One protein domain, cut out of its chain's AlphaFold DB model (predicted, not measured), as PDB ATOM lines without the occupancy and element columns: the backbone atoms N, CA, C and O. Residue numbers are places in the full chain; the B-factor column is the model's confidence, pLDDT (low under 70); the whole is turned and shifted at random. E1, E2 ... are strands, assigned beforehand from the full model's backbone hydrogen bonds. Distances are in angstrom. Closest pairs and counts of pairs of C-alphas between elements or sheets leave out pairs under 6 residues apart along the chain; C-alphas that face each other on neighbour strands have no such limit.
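Overview. This is residues 4 to 118 of the 149 residues of the protein "Ogr/Delta-like zinc finger" of Enterovibrio nigricans DSM 22720 (UniProt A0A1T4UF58). One long, strongly twisted sheet has two 13-residue strands, E3 and E8, side by side along its length, with the hairpin of E1 and E2 beside E3 and the hairpin of E6 and E7 beside E8. The sheet folds back on itself at E6, and the tiny hairpin of E4 and E5 makes a small second leaf that covers part of one face. The printed part has 115 residues with no named helix and eight named strands, E1 to E8 along the chain; the sheet's order is E1 E2 E3 E8 E7 E6 E5 E4, antiparallel, with E5 and E6 meeting only at a point. The class is all strand. The whole is compact, with a radius of gyration of the C-alphas of 15.0 A, but elongated in outline, spanning 51 by 28 by 19 A.

Along the chain. E3, residues 40 to 52, is 35.6 A long, and E8, residues 105 to 117, is 35.5 A long, ending at C-alpha 117 at (9.425, 61.489, 117.023). E1, residues 10 to 18, begins at C-alpha 10 at (2.927, 74.099, 109.748), is 22.4 A long and bends by 66 degrees at residue 14. E2, residues 25 to 32, is 21.6 A long. E7, residues 92 to 99, is 22.2 A long; E6, residues 79 to 87, is 22.0 A long and bends by 58 degrees at residue 83. E4, residues 66 to 68, and E5, residues 71 to 73, are short, with C-alpha 66 at (13.104, 66.489, 90.689).

Arrangement. E3 and E8 are antiparallel at 166 degrees, with N 44 and O 111 2.8 A apart and N 109 and O 46 2.8 A apart, within hydrogen-bond range. E1, E2 and E3 form a meander, each strand the antiparallel neighbour of the one before; N 28 and O 43 are 2.8 A apart, and N 27 and O 17 2.7 A. E6, E7 and E8 form another, with N 95 and O 108 2.8 A apart and N 86 and O 94 2.8 A. E5 and E6 meet only at a point, the C-alphas of Tyr 73 and Arg 79 facing each other at 4.4 A. E4 and E5 are a hairpin, with N 73 and O 66 2.8 A apart. This is a folded sheet, one sheet bent back into two leaves: E1 E2 E3 E8 E7 face E5 E4, with E6 as the hinge. The closest C-alphas of E2 and E4, those of Thr 26 and Val 67, are 6.5 A apart. E1 and E4 are the edge strands; E1 and E8 are apart.

Size, cuts and confidence. The C-alphas of Glu 36 and Pro 58, the two farthest apart, are 52.0 A from each other. The printed part has no cut. The link from E3 to E4, residues 53 to 65, is long. Mean pLDDT of the printed part is 92.1; residues 57 to 62 are under 70.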
ATOM      1  N   ASP A   4       2.518  70.584 106.115       95.25
ATOM      2  CA  ASP A   4       1.724  70.609 107.341       95.25
ATOM      3  C   ASP A   4       1.987  69.317 108.137       95.25
ATOM      4  O   ASP A   4       2.253  68.255 107.569       95.25
ATOM      5  N   CYS A   5       1.955  69.425 109.461       96.69
ATOM      6  CA  CYS A   5       2.003  68.305 110.392       96.69
ATOM      7  C   CYS A   5       0.620  67.633 110.482       96.69
ATOM      8  O   CYS A   5      -0.403  68.245 110.174       96.69
ATOM      9  N   SER A   6       0.563  66.386 110.963       95.31
ATOM     10  CA  SER A   6      -0.700  65.678 111.216       95.31
ATOM     11  C   SER A   6      -1.626  66.440 112.174       95.31
ATOM     12  O   SER A   6      -2.839  66.428 111.968       95.31
ATOM     13  N   CYS A   7      -1.069  67.184 113.138       94.81
ATOM     14  CA  CYS A   7      -1.831  68.055 114.042       94.81
ATOM     15  C   CYS A   7      -2.428  69.310 113.369       94.81
ATOM     16  O   CYS A   7      -3.140  70.070 114.017       94.81
ATOM     17  N   GLY A   8      -2.126  69.562 112.090       94.25
ATOM     18  CA  GLY A   8      -2.631  70.700 111.315       94.25
ATOM     19  C   GLY A   8      -1.758  71.960 111.354       94.25
ATOM     20  O   GLY A   8      -1.951  72.855 110.528       94.25
ATOM     21  N   ALA A   9      -0.773  72.036 112.254       96.69
ATOM     22  CA  ALA A   9       0.207  73.122 112.266       96.69
ATOM     23  C   ALA A   9       1.191  73.020 111.086       96.69
ATOM     24  O   ALA A   9       1.357  71.959 110.483       96.69
ATOM     25  N   GLN A  10       1.868  74.123 110.759       96.12
ATOM     26  CA  GLN A  10       2.927  74.099 109.748       96.12
ATOM     27  C   GLN A  10       4.138  73.304 110.246       96.12
ATOM     28  O   GLN A  10       4.362  73.147 111.446       96.12
ATOM     29  N   ALA A  11       4.939  72.810 109.308       96.56
ATOM     30  CA  ALA A  11       6.213  72.179 109.598       96.56
ATOM     31  C   ALA A  11       7.353  72.873 108.846       96.56
ATOM     32  O   ALA A  11       7.226  73.269 107.682       96.56
ATOM     33  N   VAL A  12       8.493  72.995 109.518       96.00
ATOM     34  CA  VAL A  12       9.739  73.487 108.934       96.00
ATOM     35  C   VAL A  12      10.494  72.311 108.336       96.00
ATOM     36  O   VAL A  12      10.764  71.332 109.022       96.00
ATOM     37  N   VAL A  13      10.867  72.433 107.062       95.44
ATOM     38  CA  VAL A  13      11.782  71.494 106.398       95.44
ATOM     39  C   VAL A  13      13.217  71.915 106.703       95.44
ATOM     40  O   VAL A  13      13.629  72.998 106.265       95.44
ATOM     41  N   SER A  14      13.943  71.074 107.441       93.75
ATOM     42  CA  SER A  14      15.335  71.299 107.851       93.75
ATOM     43  C   SER A  14      16.333  70.780 106.819       93.75
ATOM     44  O   SER A  14      17.306  71.463 106.509       93.75
ATOM     45  N   ARG A  15      16.062  69.607 106.237       93.38
ATOM     46  CA  ARG A  15      16.883  68.990 105.189       93.38
ATOM     47  C   ARG A  15      16.029  68.216 104.186       93.38
ATOM     48  O   ARG A  15      14.904  67.813 104.489       93.38
ATOM     49  N   SER A  16      16.583  68.016 102.997       93.50
ATOM     50  CA  SER A  16      16.017  67.174 101.944       93.50
ATOM     51  C   SER A  16      17.080  66.206 101.445       93.50
ATOM     52  O   SER A  16      18.200  66.640 101.177       93.50
ATOM     53  N   GLU A  17      16.727  64.944 101.266       93.62
ATOM     54  CA  GLU A  17      17.636  63.897 100.798       93.62
ATOM     55  C   GLU A  17      16.934  63.072  99.720       93.62
ATOM     56  O   GLU A  17      15.739  62.799  99.832       93.62
ATOM     57  N   ARG A  18      17.655  62.681  98.664       91.88
ATOM     58  CA  ARG A  18      17.135  61.682  97.721       91.88
ATOM     59  C   ARG A  18      17.112  60.324  98.407       91.88
ATOM     60  O   ARG A  18      18.029  60.004  99.159       91.88
ATOM     61  N   ASP A  19      16.058  59.563  98.161       91.69
ATOM     62  CA  ASP A  19      15.940  58.220  98.706       91.69
ATOM     63  C   ASP A  19      17.029  57.308  98.119       91.69
ATOM     64  O   ASP A  19      17.383  57.412  96.941       91.69
ATOM     65  N   SER A  20      17.604  56.446  98.958       88.06
ATOM     66  CA  SER A  20      18.699  55.554  98.564       88.06
ATOM     67  C   SER A  20      18.250  54.433  97.633       88.06
ATOM     68  O   SER A  20      19.067  53.895  96.888       88.06
ATOM     69  N   THR A  21      16.977  54.049  97.707       89.56
ATOM     70  CA  THR A  21      16.415  52.925  96.958       89.56
ATOM     71  C   THR A  21      15.701  53.409  95.703       89.56
ATOM     72  O   THR A  21      15.823  52.772  94.659       89.56
ATOM     73  N   ASP A  22      15.011  54.549  95.773       88.12
ATOM     74  CA  ASP A  22      14.356  55.160  94.616       88.12
ATOM     75  C   ASP A  22      14.751  56.630  94.435       88.12
ATOM     76  O   ASP A  22      14.202  57.538  95.056       88.12
ATOM     77  N   SER A  23      15.658  56.887  93.491       84.38
ATOM     78  CA  SER A  23      16.123  58.245  93.176       84.38
ATOM     79  C   SER A  23      15.024  59.215  92.703       84.38
ATOM     80  O   SER A  23      15.257  60.426  92.691       84.38
ATOM     81  N   ASN A  24      13.831  58.712  92.348       86.81
ATOM     82  CA  ASN A  24      12.662  59.530  92.013       86.81
ATOM     83  C   ASN A  24      11.946  60.088  93.253       86.81
ATOM     84  O   ASN A  24      11.054  60.935  93.125       86.81
ATOM     85  N   ILE A  25      12.308  59.612  94.446       92.62
ATOM     86  CA  ILE A  25      11.744  60.042  95.719       92.62
ATOM     87  C   ILE A  25      12.731  60.974  96.419       92.62
ATOM     88  O   ILE A  25      13.924  60.704  96.544       92.62
ATOM     89  N   THR A  26      12.226  62.105  96.900       95.12
ATOM     90  CA  THR A  26      12.972  63.026  97.763       95.12
ATOM     91  C   THR A  26      12.297  63.124  99.120       95.12
ATOM     92  O   THR A  26      11.154  63.565  99.227       95.12
ATOM     93  N   ASN A  27      13.017  62.750 100.166       96.19
ATOM     94  CA  ASN A  27      12.573  62.778 101.549       96.19
ATOM     95  C   ASN A  27      12.863  64.143 102.176       96.19
ATOM     96  O   ASN A  27      13.987  64.641 102.145       96.19
ATOM     97  N   LEU A  28      11.836  64.757 102.758       95.81
ATOM     98  CA  LEU A  28      11.898  66.024 103.473       95.81
ATOM     99  C   LEU A  28      11.785  65.774 104.970       95.81
ATOM    100  O   LEU A  28      10.762  65.286 105.450       95.81
ATOM    101  N   TYR A  29      12.803  66.176 105.714       97.00
ATOM    102  CA  TYR A  29      12.825  66.045 107.164       97.00
ATOM    103  C   TYR A  29      12.197  67.285 107.781       97.00
ATOM    104  O   TYR A  29      12.638  68.413 107.545       97.00
ATOM    105  N   CYS A  30      11.123  67.056 108.526       97.12
ATOM    106  CA  CYS A  30      10.186  68.078 108.945       97.12
ATOM    107  C   CYS A  30      10.060  68.118 110.469       97.12
ATOM    108  O   CYS A  30       9.996  67.079 111.128       97.12
ATOM    109  N   SER A  31       9.946  69.329 111.011       97.75
ATOM    110  CA  SER A  31       9.670  69.581 112.428       97.75
ATOM    111  C   SER A  31       8.441  70.472 112.559       97.75
ATOM    112  O   SER A  31       8.378  71.540 111.946       97.75
ATOM    113  N   CYS A  32       7.448  70.020 113.323       98.00
ATOM    114  CA  CYS A  32       6.227  70.772 113.591       98.00
ATOM    115  C   CYS A  32       6.538  72.102 114.294       98.00
ATOM    116  O   CYS A  32       7.376  72.148 115.190       98.00
ATOM    117  N   THR A  33       5.850  73.179 113.911       97.62
ATOM    118  CA  THR A  33       6.008  74.497 114.549       97.62
ATOM    119  C   THR A  33       5.151  74.673 115.798       97.62
ATOM    120  O   THR A  33       5.298  75.679 116.482       97.62
ATOM    121  N   ASN A  34       4.223  73.754 116.081       97.44
ATOM    122  CA  ASN A  34       3.432  73.798 117.308       97.44
ATOM    123  C   ASN A  34       4.258  73.212 118.473       97.44
ATOM    124  O   ASN A  34       4.552  72.010 118.429       97.44
ATOM    125  N   PRO A  35       4.608  74.013 119.500       94.06
ATOM    126  CA  PRO A  35       5.421  73.554 120.626       94.06
ATOM    127  C   PRO A  35       4.745  72.442 121.439       94.06
ATOM    128  O   PRO A  35       5.429  71.524 121.873       94.06
ATOM    129  N   GLU A  36       3.412  72.447 121.540       95.69
ATOM    130  CA  GLU A  36       2.642  71.393 122.223       95.69
ATOM    131  C   GLU A  36       2.609  70.077 121.431       95.69
ATOM    132  O   GLU A  36       2.239  69.026 121.946       95.69
ATOM    133  N   CYS A  37       2.962  70.118 120.143       95.94
ATOM    134  CA  CYS A  37       2.994  68.940 119.288       95.94
ATOM    135  C   CYS A  37       4.389  68.317 119.237       95.94
ATOM    136  O   CYS A  37       4.520  67.114 119.448       95.94
ATOM    137  N   GLY A  38       5.420  69.100 118.900       94.75
ATOM    138  CA  GLY A  38       6.811  68.624 118.832       94.75
ATOM    139  C   GLY A  38       7.086  67.485 117.831       94.75
ATOM    140  O   GLY A  38       8.178  66.920 117.828       94.75
ATOM    141  N   HIS A  39       6.120  67.128 116.973       96.31
ATOM    142  CA  HIS A  39       6.240  66.018 116.020       96.31
ATOM    143  C   HIS A  39       7.372  66.284 115.026       96.31
ATOM    144  O   HIS A  39       7.365  67.300 114.323       96.31
ATOM    145  N   THR A  40       8.307  65.339 114.918       97.94
ATOM    146  CA  THR A  40       9.274  65.300 113.817       97.94
ATOM    147  C   THR A  40       9.020  64.092 112.925       97.94
ATOM    148  O   THR A  40       8.719  62.989 113.390       97.94
ATOM    149  N   PHE A  41       9.065  64.304 111.616       97.75
ATOM    150  CA  PHE A  41       8.649  63.303 110.639       97.75
ATOM    151  C   PHE A  41       9.323  63.517 109.291       97.75
ATOM    152  O   PHE A  41       9.874  64.581 109.010       97.75
ATOM    153  N   VAL A  42       9.238  62.498 108.445       97.62
ATOM    154  CA  VAL A  42       9.675  62.555 107.055       97.62
ATOM    155  C   VAL A  42       8.454  62.608 106.147       97.62
ATOM    156  O   VAL A  42       7.509  61.833 106.304       97.62
ATOM    157  N   ALA A  43       8.468  63.541 105.198       96.81
ATOM    158  CA  ALA A  43       7.509  63.609 104.104       96.81
ATOM    159  C   ALA A  43       8.227  63.355 102.777       96.81
ATOM    160  O   ALA A  43       9.189  64.046 102.456       96.81
ATOM    161  N   SER A  44       7.752  62.398 101.992       95.94
ATOM    162  CA  SER A  44       8.313  62.088 100.681       95.94
ATOM    163  C   SER A  44       7.642  62.922  99.597       95.94
ATOM    164  O   SER A  44       6.419  63.096  99.595       95.94
ATOM    165  N   LEU A  45       8.445  63.425  98.662       95.56
ATOM    166  CA  LEU A  45       7.997  63.946  97.378       95.56
ATOM    167  C   LEU A  45       8.348  62.968  96.271       95.56
ATOM    168  O   LEU A  45       9.498  62.557  96.164       95.56
ATOM    169  N   SER A  46       7.380  62.679  95.412       94.44
ATOM    170  CA  SER A  46       7.580  61.841  94.234       94.44
ATOM    171  C   SER A  46       6.824  62.388  93.030       94.44
ATOM    172  O   SER A  46       5.786  63.049  93.157       94.44
ATOM    173  N   PHE A  47       7.354  62.131  91.838       94.50
ATOM    174  CA  PHE A  47       6.630  62.381  90.599       94.50
ATOM    175  C   PHE A  47       5.429  61.439  90.493       94.50
ATOM    176  O   PHE A  47       5.535  60.257  90.816       94.50
ATOM    177  N   ARG A  48       4.286  61.952  90.026       94.25
ATOM    178  CA  ARG A  48       3.106  61.122  89.766       94.25
ATOM    179  C   ARG A  48       2.853  60.936  88.278       94.25
ATOM    180  O   ARG A  48       2.898  59.818  87.787       94.25
ATOM    181  N   HIS A  49       2.521  62.016  87.579       93.50
ATOM    182  CA  HIS A  49       2.262  61.976  86.141       93.50
ATOM    183  C   HIS A  49       2.389  63.364  85.511       93.50
ATOM    184  O   HIS A  49       2.266  64.397  86.178       93.50
ATOM    185  N   SER A  50       2.598  63.380  84.198       93.69
ATOM    186  CA  SER A  50       2.533  64.587  83.375       93.69
ATOM    187  C   SER A  50       1.087  64.887  82.988       93.69
ATOM    188  O   SER A  50       0.325  63.980  82.671       93.69
ATOM    189  N   LEU A  51       0.725  66.168  82.982       93.38
ATOM    190  CA  LEU A  51      -0.563  66.661  82.483       93.38
ATOM    191  C   LEU A  51      -0.452  67.147  81.037       93.38
ATOM    192  O   LEU A  51      -1.378  66.977  80.256       93.38
ATOM    193  N   SER A  52       0.675  67.766  80.684       90.00
ATOM    194  CA  SER A  52       0.970  68.172  79.309       90.00
ATOM    195  C   SER A  52       2.472  68.275  79.106       90.00
ATOM    196  O   SER A  52       3.154  68.916  79.907       90.00
ATOM    197  N   PHE A  53       2.986  67.700  78.025       84.44
ATOM    198  CA  PHE A  53       4.400  67.786  77.673       84.44
ATOM    199  C   PHE A  53       4.700  69.050  76.851       84.44
ATOM    200  O   PHE A  53       3.810  69.544  76.157       84.44
ATOM    201  N   PRO A  54       5.931  69.588  76.917       80.00
ATOM    202  CA  PRO A  54       6.364  70.641  76.004       80.00
ATOM    203  C   PRO A  54       6.339  70.145  74.559       80.00
ATOM    204  O   PRO A  54       6.771  69.026  74.291       80.00
ATOM    205  N   ALA A  55       5.937  71.005  73.622       72.69
ATOM    206  CA  ALA A  55       5.985  70.692  72.191       72.69
ATOM    207  C   ALA A  55       7.416  70.417  71.682       72.69
ATOM    208  O   ALA A  55       7.599  69.740  70.678       72.69
ATOM    209  N   SER A  56       8.428  70.938  72.383       70.56
ATOM    210  CA  SER A  56       9.844  70.817  72.028       70.56
ATOM    211  C   SER A  56      10.516  69.529  72.516       70.56
ATOM    212  O   SER A  56      11.692  69.325  72.226       70.56
ATOM    213  N   VAL A  57       9.828  68.681  73.288       67.38
ATOM    214  CA  VAL A  57      10.397  67.415  73.775       67.38
ATOM    215  C   VAL A  57      10.030  66.306  72.788       67.38
ATOM    216  O   VAL A  57       8.838  66.079  72.570       67.38
ATOM    217  N   PRO A  58      11.013  65.599  72.195       65.44
ATOM    218  CA  PRO A  58      10.739  64.486  71.296       65.44
ATOM    219  C   PRO A  58       9.875  63.425  71.980       65.44
ATOM    220  O   PRO A  58      10.095  63.084  73.146       65.44
ATOM    221  N   ALA A  59       8.904  62.882  71.244       60.66
ATOM    222  CA  ALA A  59       8.068  61.792  71.727       60.66
ATOM    223  C   ALA A  59       8.952  60.617  72.191       60.66
ATOM    224  O   ALA A  59       9.736  60.082  71.411       60.66
ATOM    225  N   GLY A  60       8.846  60.244  73.472       61.50
ATOM    226  CA  GLY A  60       9.617  59.153  74.082       61.50
ATOM    227  C   GLY A  60      10.666  59.579  75.117       61.50
ATOM    228  O   GLY A  60      11.142  58.727  75.863       61.50
ATOM    229  N   LEU A  61      10.987  60.873  75.241       66.44
ATOM    230  CA  LEU A  61      11.823  61.381  76.336       66.44
ATOM    231  C   LEU A  61      10.973  61.681  77.581       66.44
ATOM    232  O   LEU A  61      10.068  62.516  77.553       66.44
ATOM    233  N   SER A  62      11.285  61.014  78.695       66.94
ATOM    234  CA  SER A  62      10.674  61.306  79.994       66.94
ATOM    235  C   SER A  62      11.419  62.456  80.668       66.94
ATOM    236  O   SER A  62      12.546  62.292  81.131       66.94
ATOM    237  N   LEU A  63      10.794  63.634  80.734       76.69
ATOM    238  CA  LEU A  63      11.259  64.709  81.608       76.69
ATOM    239  C   LEU A  63      10.927  64.327  83.046       76.69
ATOM    240  O   LEU A  63       9.803  64.564  83.488       76.69
ATOM    241  N   GLN A  64      11.886  63.745  83.763       86.88
ATOM    242  CA  GLN A  64      11.716  63.441  85.178       86.88
ATOM    243  C   GLN A  64      11.888  64.713  86.014       86.88
ATOM    244  O   GLN A  64      12.987  65.271  86.069       86.88
ATOM    245  N   PRO A  65      10.818  65.221  86.648       91.75
ATOM    246  CA  PRO A  65      10.932  66.343  87.558       91.75
ATOM    247  C   PRO A  65      11.596  65.889  88.855       91.75
ATOM    248  O   PRO A  65      11.390  64.766  89.310       91.75
ATOM    249  N   TYR A  66      12.348  66.784  89.477       91.44
ATOM    250  CA  TYR A  66      13.104  66.489  90.689       91.44
ATOM    251  C   TYR A  66      12.978  67.625  91.706       91.44
ATOM    252  O   TYR A  66      12.398  68.682  91.434       91.44
ATOM    253  N   VAL A  67      13.477  67.387  92.917       91.56
ATOM    254  CA  VAL A  67      13.369  68.319  94.042       91.56
ATOM    255  C   VAL A  67      14.756  68.630  94.584       91.56
ATOM    256  O   VAL A  67      15.538  67.726  94.857       91.56
ATOM    257  N   GLU A  68      15.028  69.913  94.805       87.50
ATOM    258  CA  GLU A  68      16.208  70.374  95.537       87.50
ATOM    259  C   GLU A  68      15.762  71.287  96.684       87.50
ATOM    260  O   GLU A  68      15.135  72.340  96.487       87.50
ATOM    261  N   GLY A  69      16.034  70.864  97.920       85.50
ATOM    262  CA  GLY A  69      15.538  71.543  99.110       85.50
ATOM    263  C   GLY A  69      14.009  71.551  99.153       85.50
ATOM    264  O   GLY A  69      13.354  70.541  99.390       85.50
ATOM    265  N   LYS A  70      13.424  72.735  98.939       86.12
ATOM    266  CA  LYS A  70      11.967  72.986  98.994       86.12
ATOM    267  C   LYS A  70      11.380  73.366  97.630       86.12
ATOM    268  O   LYS A  70      10.239  73.846  97.569       86.12
ATOM    269  N   ARG A  71      12.194  73.283  96.573       92.25
ATOM    270  CA  ARG A  71      11.901  73.764  95.219       92.25
ATOM    271  C   ARG A  71      11.815  72.577  94.269       92.25
ATOM    272  O   ARG A  71      12.577  71.627  94.396       92.25
ATOM    273  N   ILE A  72      10.862  72.651  93.350       94.88
ATOM    274  CA  ILE A  72      10.603  71.619  92.347       94.88
ATOM    275  C   ILE A  72      11.184  72.119  91.028       94.88
ATOM    276  O   ILE A  72      10.999  73.288  90.677       94.88
ATOM    277  N   TYR A  73      11.868  71.237  90.315       94.25
ATOM    278  CA  TYR A  73      12.497  71.500  89.030       94.25
ATOM    279  C   TYR A  73      11.929  70.553  87.983       94.25
ATOM    280  O   TYR A  73      11.544  69.421  88.279       94.25
ATOM    281  N   CYS A  74      11.827  71.046  86.758       94.69
ATOM    282  CA  CYS A  74      11.475  70.229  85.611       94.69
ATOM    283  C   CYS A  74      12.709  69.456  85.126       94.69
ATOM    284  O   CYS A  74      13.836  69.906  85.320       94.69
ATOM    285  N   GLY A  75      12.504  68.344  84.416       90.62
ATOM    286  CA  GLY A  75      13.596  67.597  83.785       90.62
ATOM    287  C   GLY A  75      14.395  68.397  82.743       90.62
ATOM    288  O   GLY A  75      15.468  67.964  82.348       90.62
ATOM    289  N   CYS A  76      13.913  69.569  82.306       90.31
ATOM    290  CA  CYS A  76      14.687  70.482  81.458       90.31
ATOM    291  C   CYS A  76      15.689  71.358  82.237       90.31
ATOM    292  O   CYS A  76      16.363  72.182  81.627       90.31
ATOM    293  N   GLY A  77      15.755  71.228  83.567       90.69
ATOM    294  CA  GLY A  77      16.632  72.003  84.454       90.69
ATOM    295  C   GLY A  77      16.010  73.298  84.984       90.69
ATOM    296  O   GLY A  77      16.452  73.825  86.003       90.69
ATOM    297  N   GLU A  78      14.943  73.794  84.355       94.19
ATOM    298  CA  GLU A  78      14.278  75.023  84.788       94.19
ATOM    299  C   GLU A  78      13.332  74.808  85.971       94.19
ATOM    300  O   GLU A  78      12.693  73.757  86.138       94.19
ATOM    301  N   ARG A  79      13.194  75.851  86.794       95.31
ATOM    302  CA  ARG A  79      12.360  75.799  87.997       95.31
ATOM    303  C   ARG A  79      10.881  75.630  87.639       95.31
ATOM    304  O   ARG A  79      10.340  76.286  86.751       95.31
ATOM    305  N   ALA A  80      10.191  74.777  88.387       96.19
ATOM    306  CA  ALA A  80       8.745  74.645  88.312       96.19
ATOM    307  C   ALA A  80       8.052  75.440  89.427       96.19
ATOM    308  O   ALA A  80       8.503  75.506  90.576       96.19
ATOM    309  N   ILE A  81       6.925  76.051  89.075       96.75
ATOM    310  CA  ILE A  81       6.068  76.815  89.977       96.75
ATOM    311  C   ILE A  81       4.864  75.946  90.335       96.75
ATOM    312  O   ILE A  81       4.215  75.377  89.457       96.75
ATOM    313  N   ILE A  82       4.559  75.846  91.631       97.12
ATOM    314  CA  ILE A  82       3.341  75.185  92.110       97.12
ATOM    315  C   ILE A  82       2.170  76.128  91.832       97.12
ATOM    316  O   ILE A  82       2.066  77.178  92.457       97.12
ATOM    317  N   GLN A  83       1.303  75.739  90.903       97.25
ATOM    318  CA  GLN A  83       0.113  76.493  90.507       97.25
ATOM    319  C   GLN A  83      -1.068  76.210  91.438       97.25
ATOM    320  O   GLN A  83      -1.838  77.099  91.783       97.25
ATOM    321  N   LYS A  84      -1.214  74.949  91.858       96.25
ATOM    322  CA  LYS A  84      -2.286  74.509  92.754       96.25
ATOM    323  C   LYS A  84      -1.778  73.418  93.685       96.25
ATOM    324  O   LYS A  84      -1.051  72.518  93.270       96.25
ATOM    325  N   THR A  85      -2.217  73.470  94.936       96.69
ATOM    326  CA  THR A  85      -2.079  72.365  95.886       96.69
ATOM    327  C   THR A  85      -3.457  71.763  96.128       96.69
ATOM    328  O   THR A  85      -4.339  72.437  96.653       96.69
ATOM    329  N   ASN A  86      -3.657  70.512  95.720       97.12
ATOM    330  CA  ASN A  86      -4.852  69.743  96.045       97.12
ATOM    331  C   ASN A  86      -4.585  68.954  97.328       97.12
ATOM    332  O   ASN A  86      -3.815  67.995  97.319       97.12
ATOM    333  N   ARG A  87      -5.166  69.389  98.443       95.62
ATOM    334  CA  ARG A  87      -4.920  68.768  99.744       95.62
ATOM    335  C   ARG A  87      -5.908  67.626  99.966       95.62
ATOM    336  O   ARG A  87      -7.098  67.878 100.102       95.62
ATOM    337  N   LEU A  88      -5.396  66.396  99.993       96.19
ATOM    338  CA  LEU A  88      -6.187  65.181 100.219       96.19
ATOM    339  C   LEU A  88      -6.358  64.905 101.719       96.19
ATOM    340  O   LEU A  88      -7.416  64.475 102.163       96.19
ATOM    341  N   SER A  89      -5.321  65.194 102.506       95.25
ATOM    342  CA  SER A  89      -5.336  65.171 103.971       95.25
ATOM    343  C   SER A  89      -4.301  66.162 104.520       95.25
ATOM    344  O   SER A  89      -3.568  66.791 103.754       95.25
ATOM    345  N   ASN A  90      -4.182  66.294 105.845       91.94
ATOM    346  CA  ASN A  90      -3.120  67.113 106.452       91.94
ATOM    347  C   ASN A  90      -1.712  66.652 106.041       91.94
ATOM    348  O   ASN A  90      -0.797  67.464 105.940       91.94
ATOM    349  N   THR A  91      -1.542  65.358 105.770       94.25
ATOM    350  CA  THR A  91      -0.246  64.741 105.483       94.25
ATOM    351  C   THR A  91      -0.040  64.392 104.013       94.25
ATOM    352  O   THR A  91       1.084  64.085 103.625       94.25
ATOM    353  N   VAL A  92      -1.087  64.461 103.182       96.62
ATOM    354  CA  VAL A  92      -1.036  64.084 101.764       96.62
ATOM    355  C   VAL A  92      -1.584  65.204 100.888       96.62
ATOM    356  O   VAL A  92      -2.666  65.749 101.117       96.62
ATOM    357  N   SER A  93      -0.831  65.593  99.864       97.31
ATOM    358  CA  SER A  93      -1.251  66.624  98.914       97.31
ATOM    359  C   SER A  93      -0.633  66.427  97.538       97.31
ATOM    360  O   SER A  93       0.530  66.048  97.414       97.31
ATOM    361  N   ASP A  94      -1.386  66.814  96.516       97.88
ATOM    362  CA  ASP A  94      -0.916  66.853  95.137       97.88
ATOM    363  C   ASP A  94      -0.514  68.272  94.775       97.88
ATOM    364  O   ASP A  94      -1.228  69.238  95.057       97.88
ATOM    365  N   LEU A  95       0.629  68.401  94.119       97.44
ATOM    366  CA  LEU A  95       1.216  69.669  93.729       97.44
ATOM    367  C   LEU A  95       1.202  69.744  92.211       97.44
ATOM    368  O   LEU A  95       1.999  69.098  91.531       97.44
ATOM    369  N   TYR A  96       0.286  70.545  91.688       97.75
ATOM    370  CA  TYR A  96       0.176  70.821  90.265       97.75
ATOM    371  C   TYR A  96       1.224  71.864  89.912       97.75
ATOM    372  O   TYR A  96       1.143  73.013  90.352       97.75
ATOM    373  N   CYS A  97       2.222  71.441  89.151       97.31
ATOM    374  CA  CYS A  97       3.403  72.218  88.833       97.31
ATOM    375  C   CYS A  97       3.411  72.597  87.351       97.31
ATOM    376  O   CYS A  97       2.947  71.838  86.498       97.31
ATOM    377  N   GLN A  98       3.973  73.764  87.053       96.88
ATOM    378  CA  GLN A  98       4.253  74.214  85.694       96.88
ATOM    379  C   GLN A  98       5.686  74.737  85.615       96.88
ATOM    380  O   GLN A  98       6.080  75.587  86.415       96.88
ATOM    381  N   CYS A  99       6.463  74.228  84.663       95.44
ATOM    382  CA  CYS A  99       7.810  74.715  84.381       95.44
ATOM    383  C   CYS A  99       7.769  76.130  83.787       95.44
ATOM    384  O   CYS A  99       6.990  76.377  82.865       95.44
ATOM    385  N   SER A 100       8.625  77.035  84.274       92.44
ATOM    386  CA  SER A 100       8.737  78.401  83.742       92.44
ATOM    387  C   SER A 100       9.450  78.483  82.391       92.44
ATOM    388  O   SER A 100       9.227  79.443  81.665       92.44
ATOM    389  N   GLY A 101      10.292  77.501  82.051       91.75
ATOM    390  CA  GLY A 101      11.053  77.489  80.797       91.75
ATOM    391  C   GLY A 101      10.309  76.817  79.644       91.75
ATOM    392  O   GLY A 101       9.981  77.452  78.651       91.75
ATOM    393  N   CYS A 102      10.024  75.518  79.772       91.94
ATOM    394  CA  CYS A 102       9.460  74.718  78.676       91.94
ATOM    395  C   CYS A 102       7.929  74.570  78.720       91.94
ATOM    396  O   CYS A 102       7.341  73.945  77.842       91.94
ATOM    397  N   GLY A 103       7.264  75.074  79.764       92.06
ATOM    398  CA  GLY A 103       5.811  74.959  79.917       92.06
ATOM    399  C   GLY A 103       5.292  73.560  80.288       92.06
ATOM    400  O   GLY A 103       4.077  73.384  80.357       92.06
ATOM    401  N   HIS A 104       6.165  72.580  80.570       93.56
ATOM    402  CA  HIS A 104       5.778  71.247  81.069       93.56
ATOM    403  C   HIS A 104       4.863  71.376  82.292       93.56
ATOM    404  O   HIS A 104       5.219  72.050  83.263       93.56
ATOM    405  N   ARG A 105       3.695  70.723  82.253       95.81
ATOM    406  CA  ARG A 105       2.757  70.653  83.382       95.81
ATOM    407  C   ARG A 105       2.723  69.235  83.914       95.81
ATOM    408  O   ARG A 105       2.529  68.289  83.152       95.81
ATOM    409  N   PHE A 106       2.876  69.089  85.220       96.12
ATOM    410  CA  PHE A 106       2.965  67.787  85.872       96.12
ATOM    411  C   PHE A 106       2.493  67.848  87.320       96.12
ATOM    412  O   PHE A 106       2.336  68.926  87.897       96.12
ATOM    413  N   VAL A 107       2.257  66.679  87.905       97.12
ATOM    414  CA  VAL A 107       1.810  66.526  89.289       97.12
ATOM    415  C   VAL A 107       2.897  65.838  90.106       97.12
ATOM    416  O   VAL A 107       3.344  64.745  89.758       97.12
ATOM    417  N   MET A 108       3.279  66.467  91.219       96.69
ATOM    418  CA  MET A 108       4.075  65.840  92.278       96.69
ATOM    419  C   MET A 108       3.151  65.418  93.423       96.69
ATOM    420  O   MET A 108       2.210  66.135  93.761       96.69
ATOM    421  N   CYS A 109       3.427  64.280  94.045       96.81
ATOM    422  CA  CYS A 109       2.795  63.853  95.285       96.81
ATOM    423  C   CYS A 109       3.691  64.245  96.457       96.81
ATOM    424  O   CYS A 109       4.882  63.957  96.422       96.81
ATOM    425  N   ARG A 110       3.127  64.855  97.500       96.75
ATOM    426  CA  ARG A 110       3.766  64.949  98.814       96.75
ATOM    427  C   ARG A 110       2.954  64.133  99.807       96.75
ATOM    428  O   ARG A 110       1.786  64.453 100.018       96.75
ATOM    429  N   ALA A 111       3.578  63.158 100.456       96.75
ATOM    430  CA  ALA A 111       2.932  62.315 101.457       96.75
ATOM    431  C   ALA A 111       3.806  62.160 102.706       96.75
ATOM    432  O   ALA A 111       5.031  62.215 102.622       96.75
ATOM    433  N   HIS A 112       3.184  61.961 103.871       97.19
ATOM    434  CA  HIS A 112       3.896  61.476 105.056       97.19
ATOM    435  C   HIS A 112       4.468  60.087 104.765       97.19
ATOM    436  O   HIS A 112       3.776  59.240 104.204       97.19
ATOM    437  N   ALA A 113       5.740  59.902 105.104       96.31
ATOM    438  CA  ALA A 113       6.451  58.649 104.914       96.31
ATOM    439  C   ALA A 113       6.521  57.883 106.233       96.31
ATOM    440  O   ALA A 113       6.002  56.778 106.355       96.31
ATOM    441  N   TYR A 114       7.145  58.492 107.240       96.19
ATOM    442  CA  TYR A 114       7.282  57.906 108.566       96.19
ATOM    443  C   TYR A 114       7.562  58.974 109.622       96.19
ATOM    444  O   TYR A 114       7.917  60.119 109.334       96.19
ATOM    445  N   THR A 115       7.358  58.594 110.878       96.25
ATOM    446  CA  THR A 115       7.563  59.451 112.048       96.25
ATOM    447  C   THR A 115       8.951  59.214 112.635       96.25
ATOM    448  O   THR A 115       9.368  58.068 112.764       96.25
ATOM    449  N   LEU A 116       9.644  60.294 113.004       96.00
ATOM    450  CA  LEU A 116      10.930  60.245 113.710       96.00
ATOM    451  C   LEU A 116      10.716  60.377 115.223       96.00
ATOM    452  O   LEU A 116      11.222  59.569 115.991       96.00
ATOM    453  N   SER A 117       9.906  61.353 115.644       93.94
ATOM    454  CA  SER A 117       9.425  61.489 117.023       93.94
ATOM    455  C   SER A 117       7.918  61.746 117.015       93.94
ATOM    456  O   SER A 117       7.486  62.671 116.330       93.94
ATOM    457  N   PRO A 118       7.087  60.954 117.713       93.50
ATOM    458  CA  PRO A 118       5.636  61.119 117.666       93.50
ATOM    459  C   PRO A 118       5.185  62.467 118.233       93.50
ATOM    460  O   PRO A 118       5.896  63.114 118.999       93.50
TER     461      PRO A 118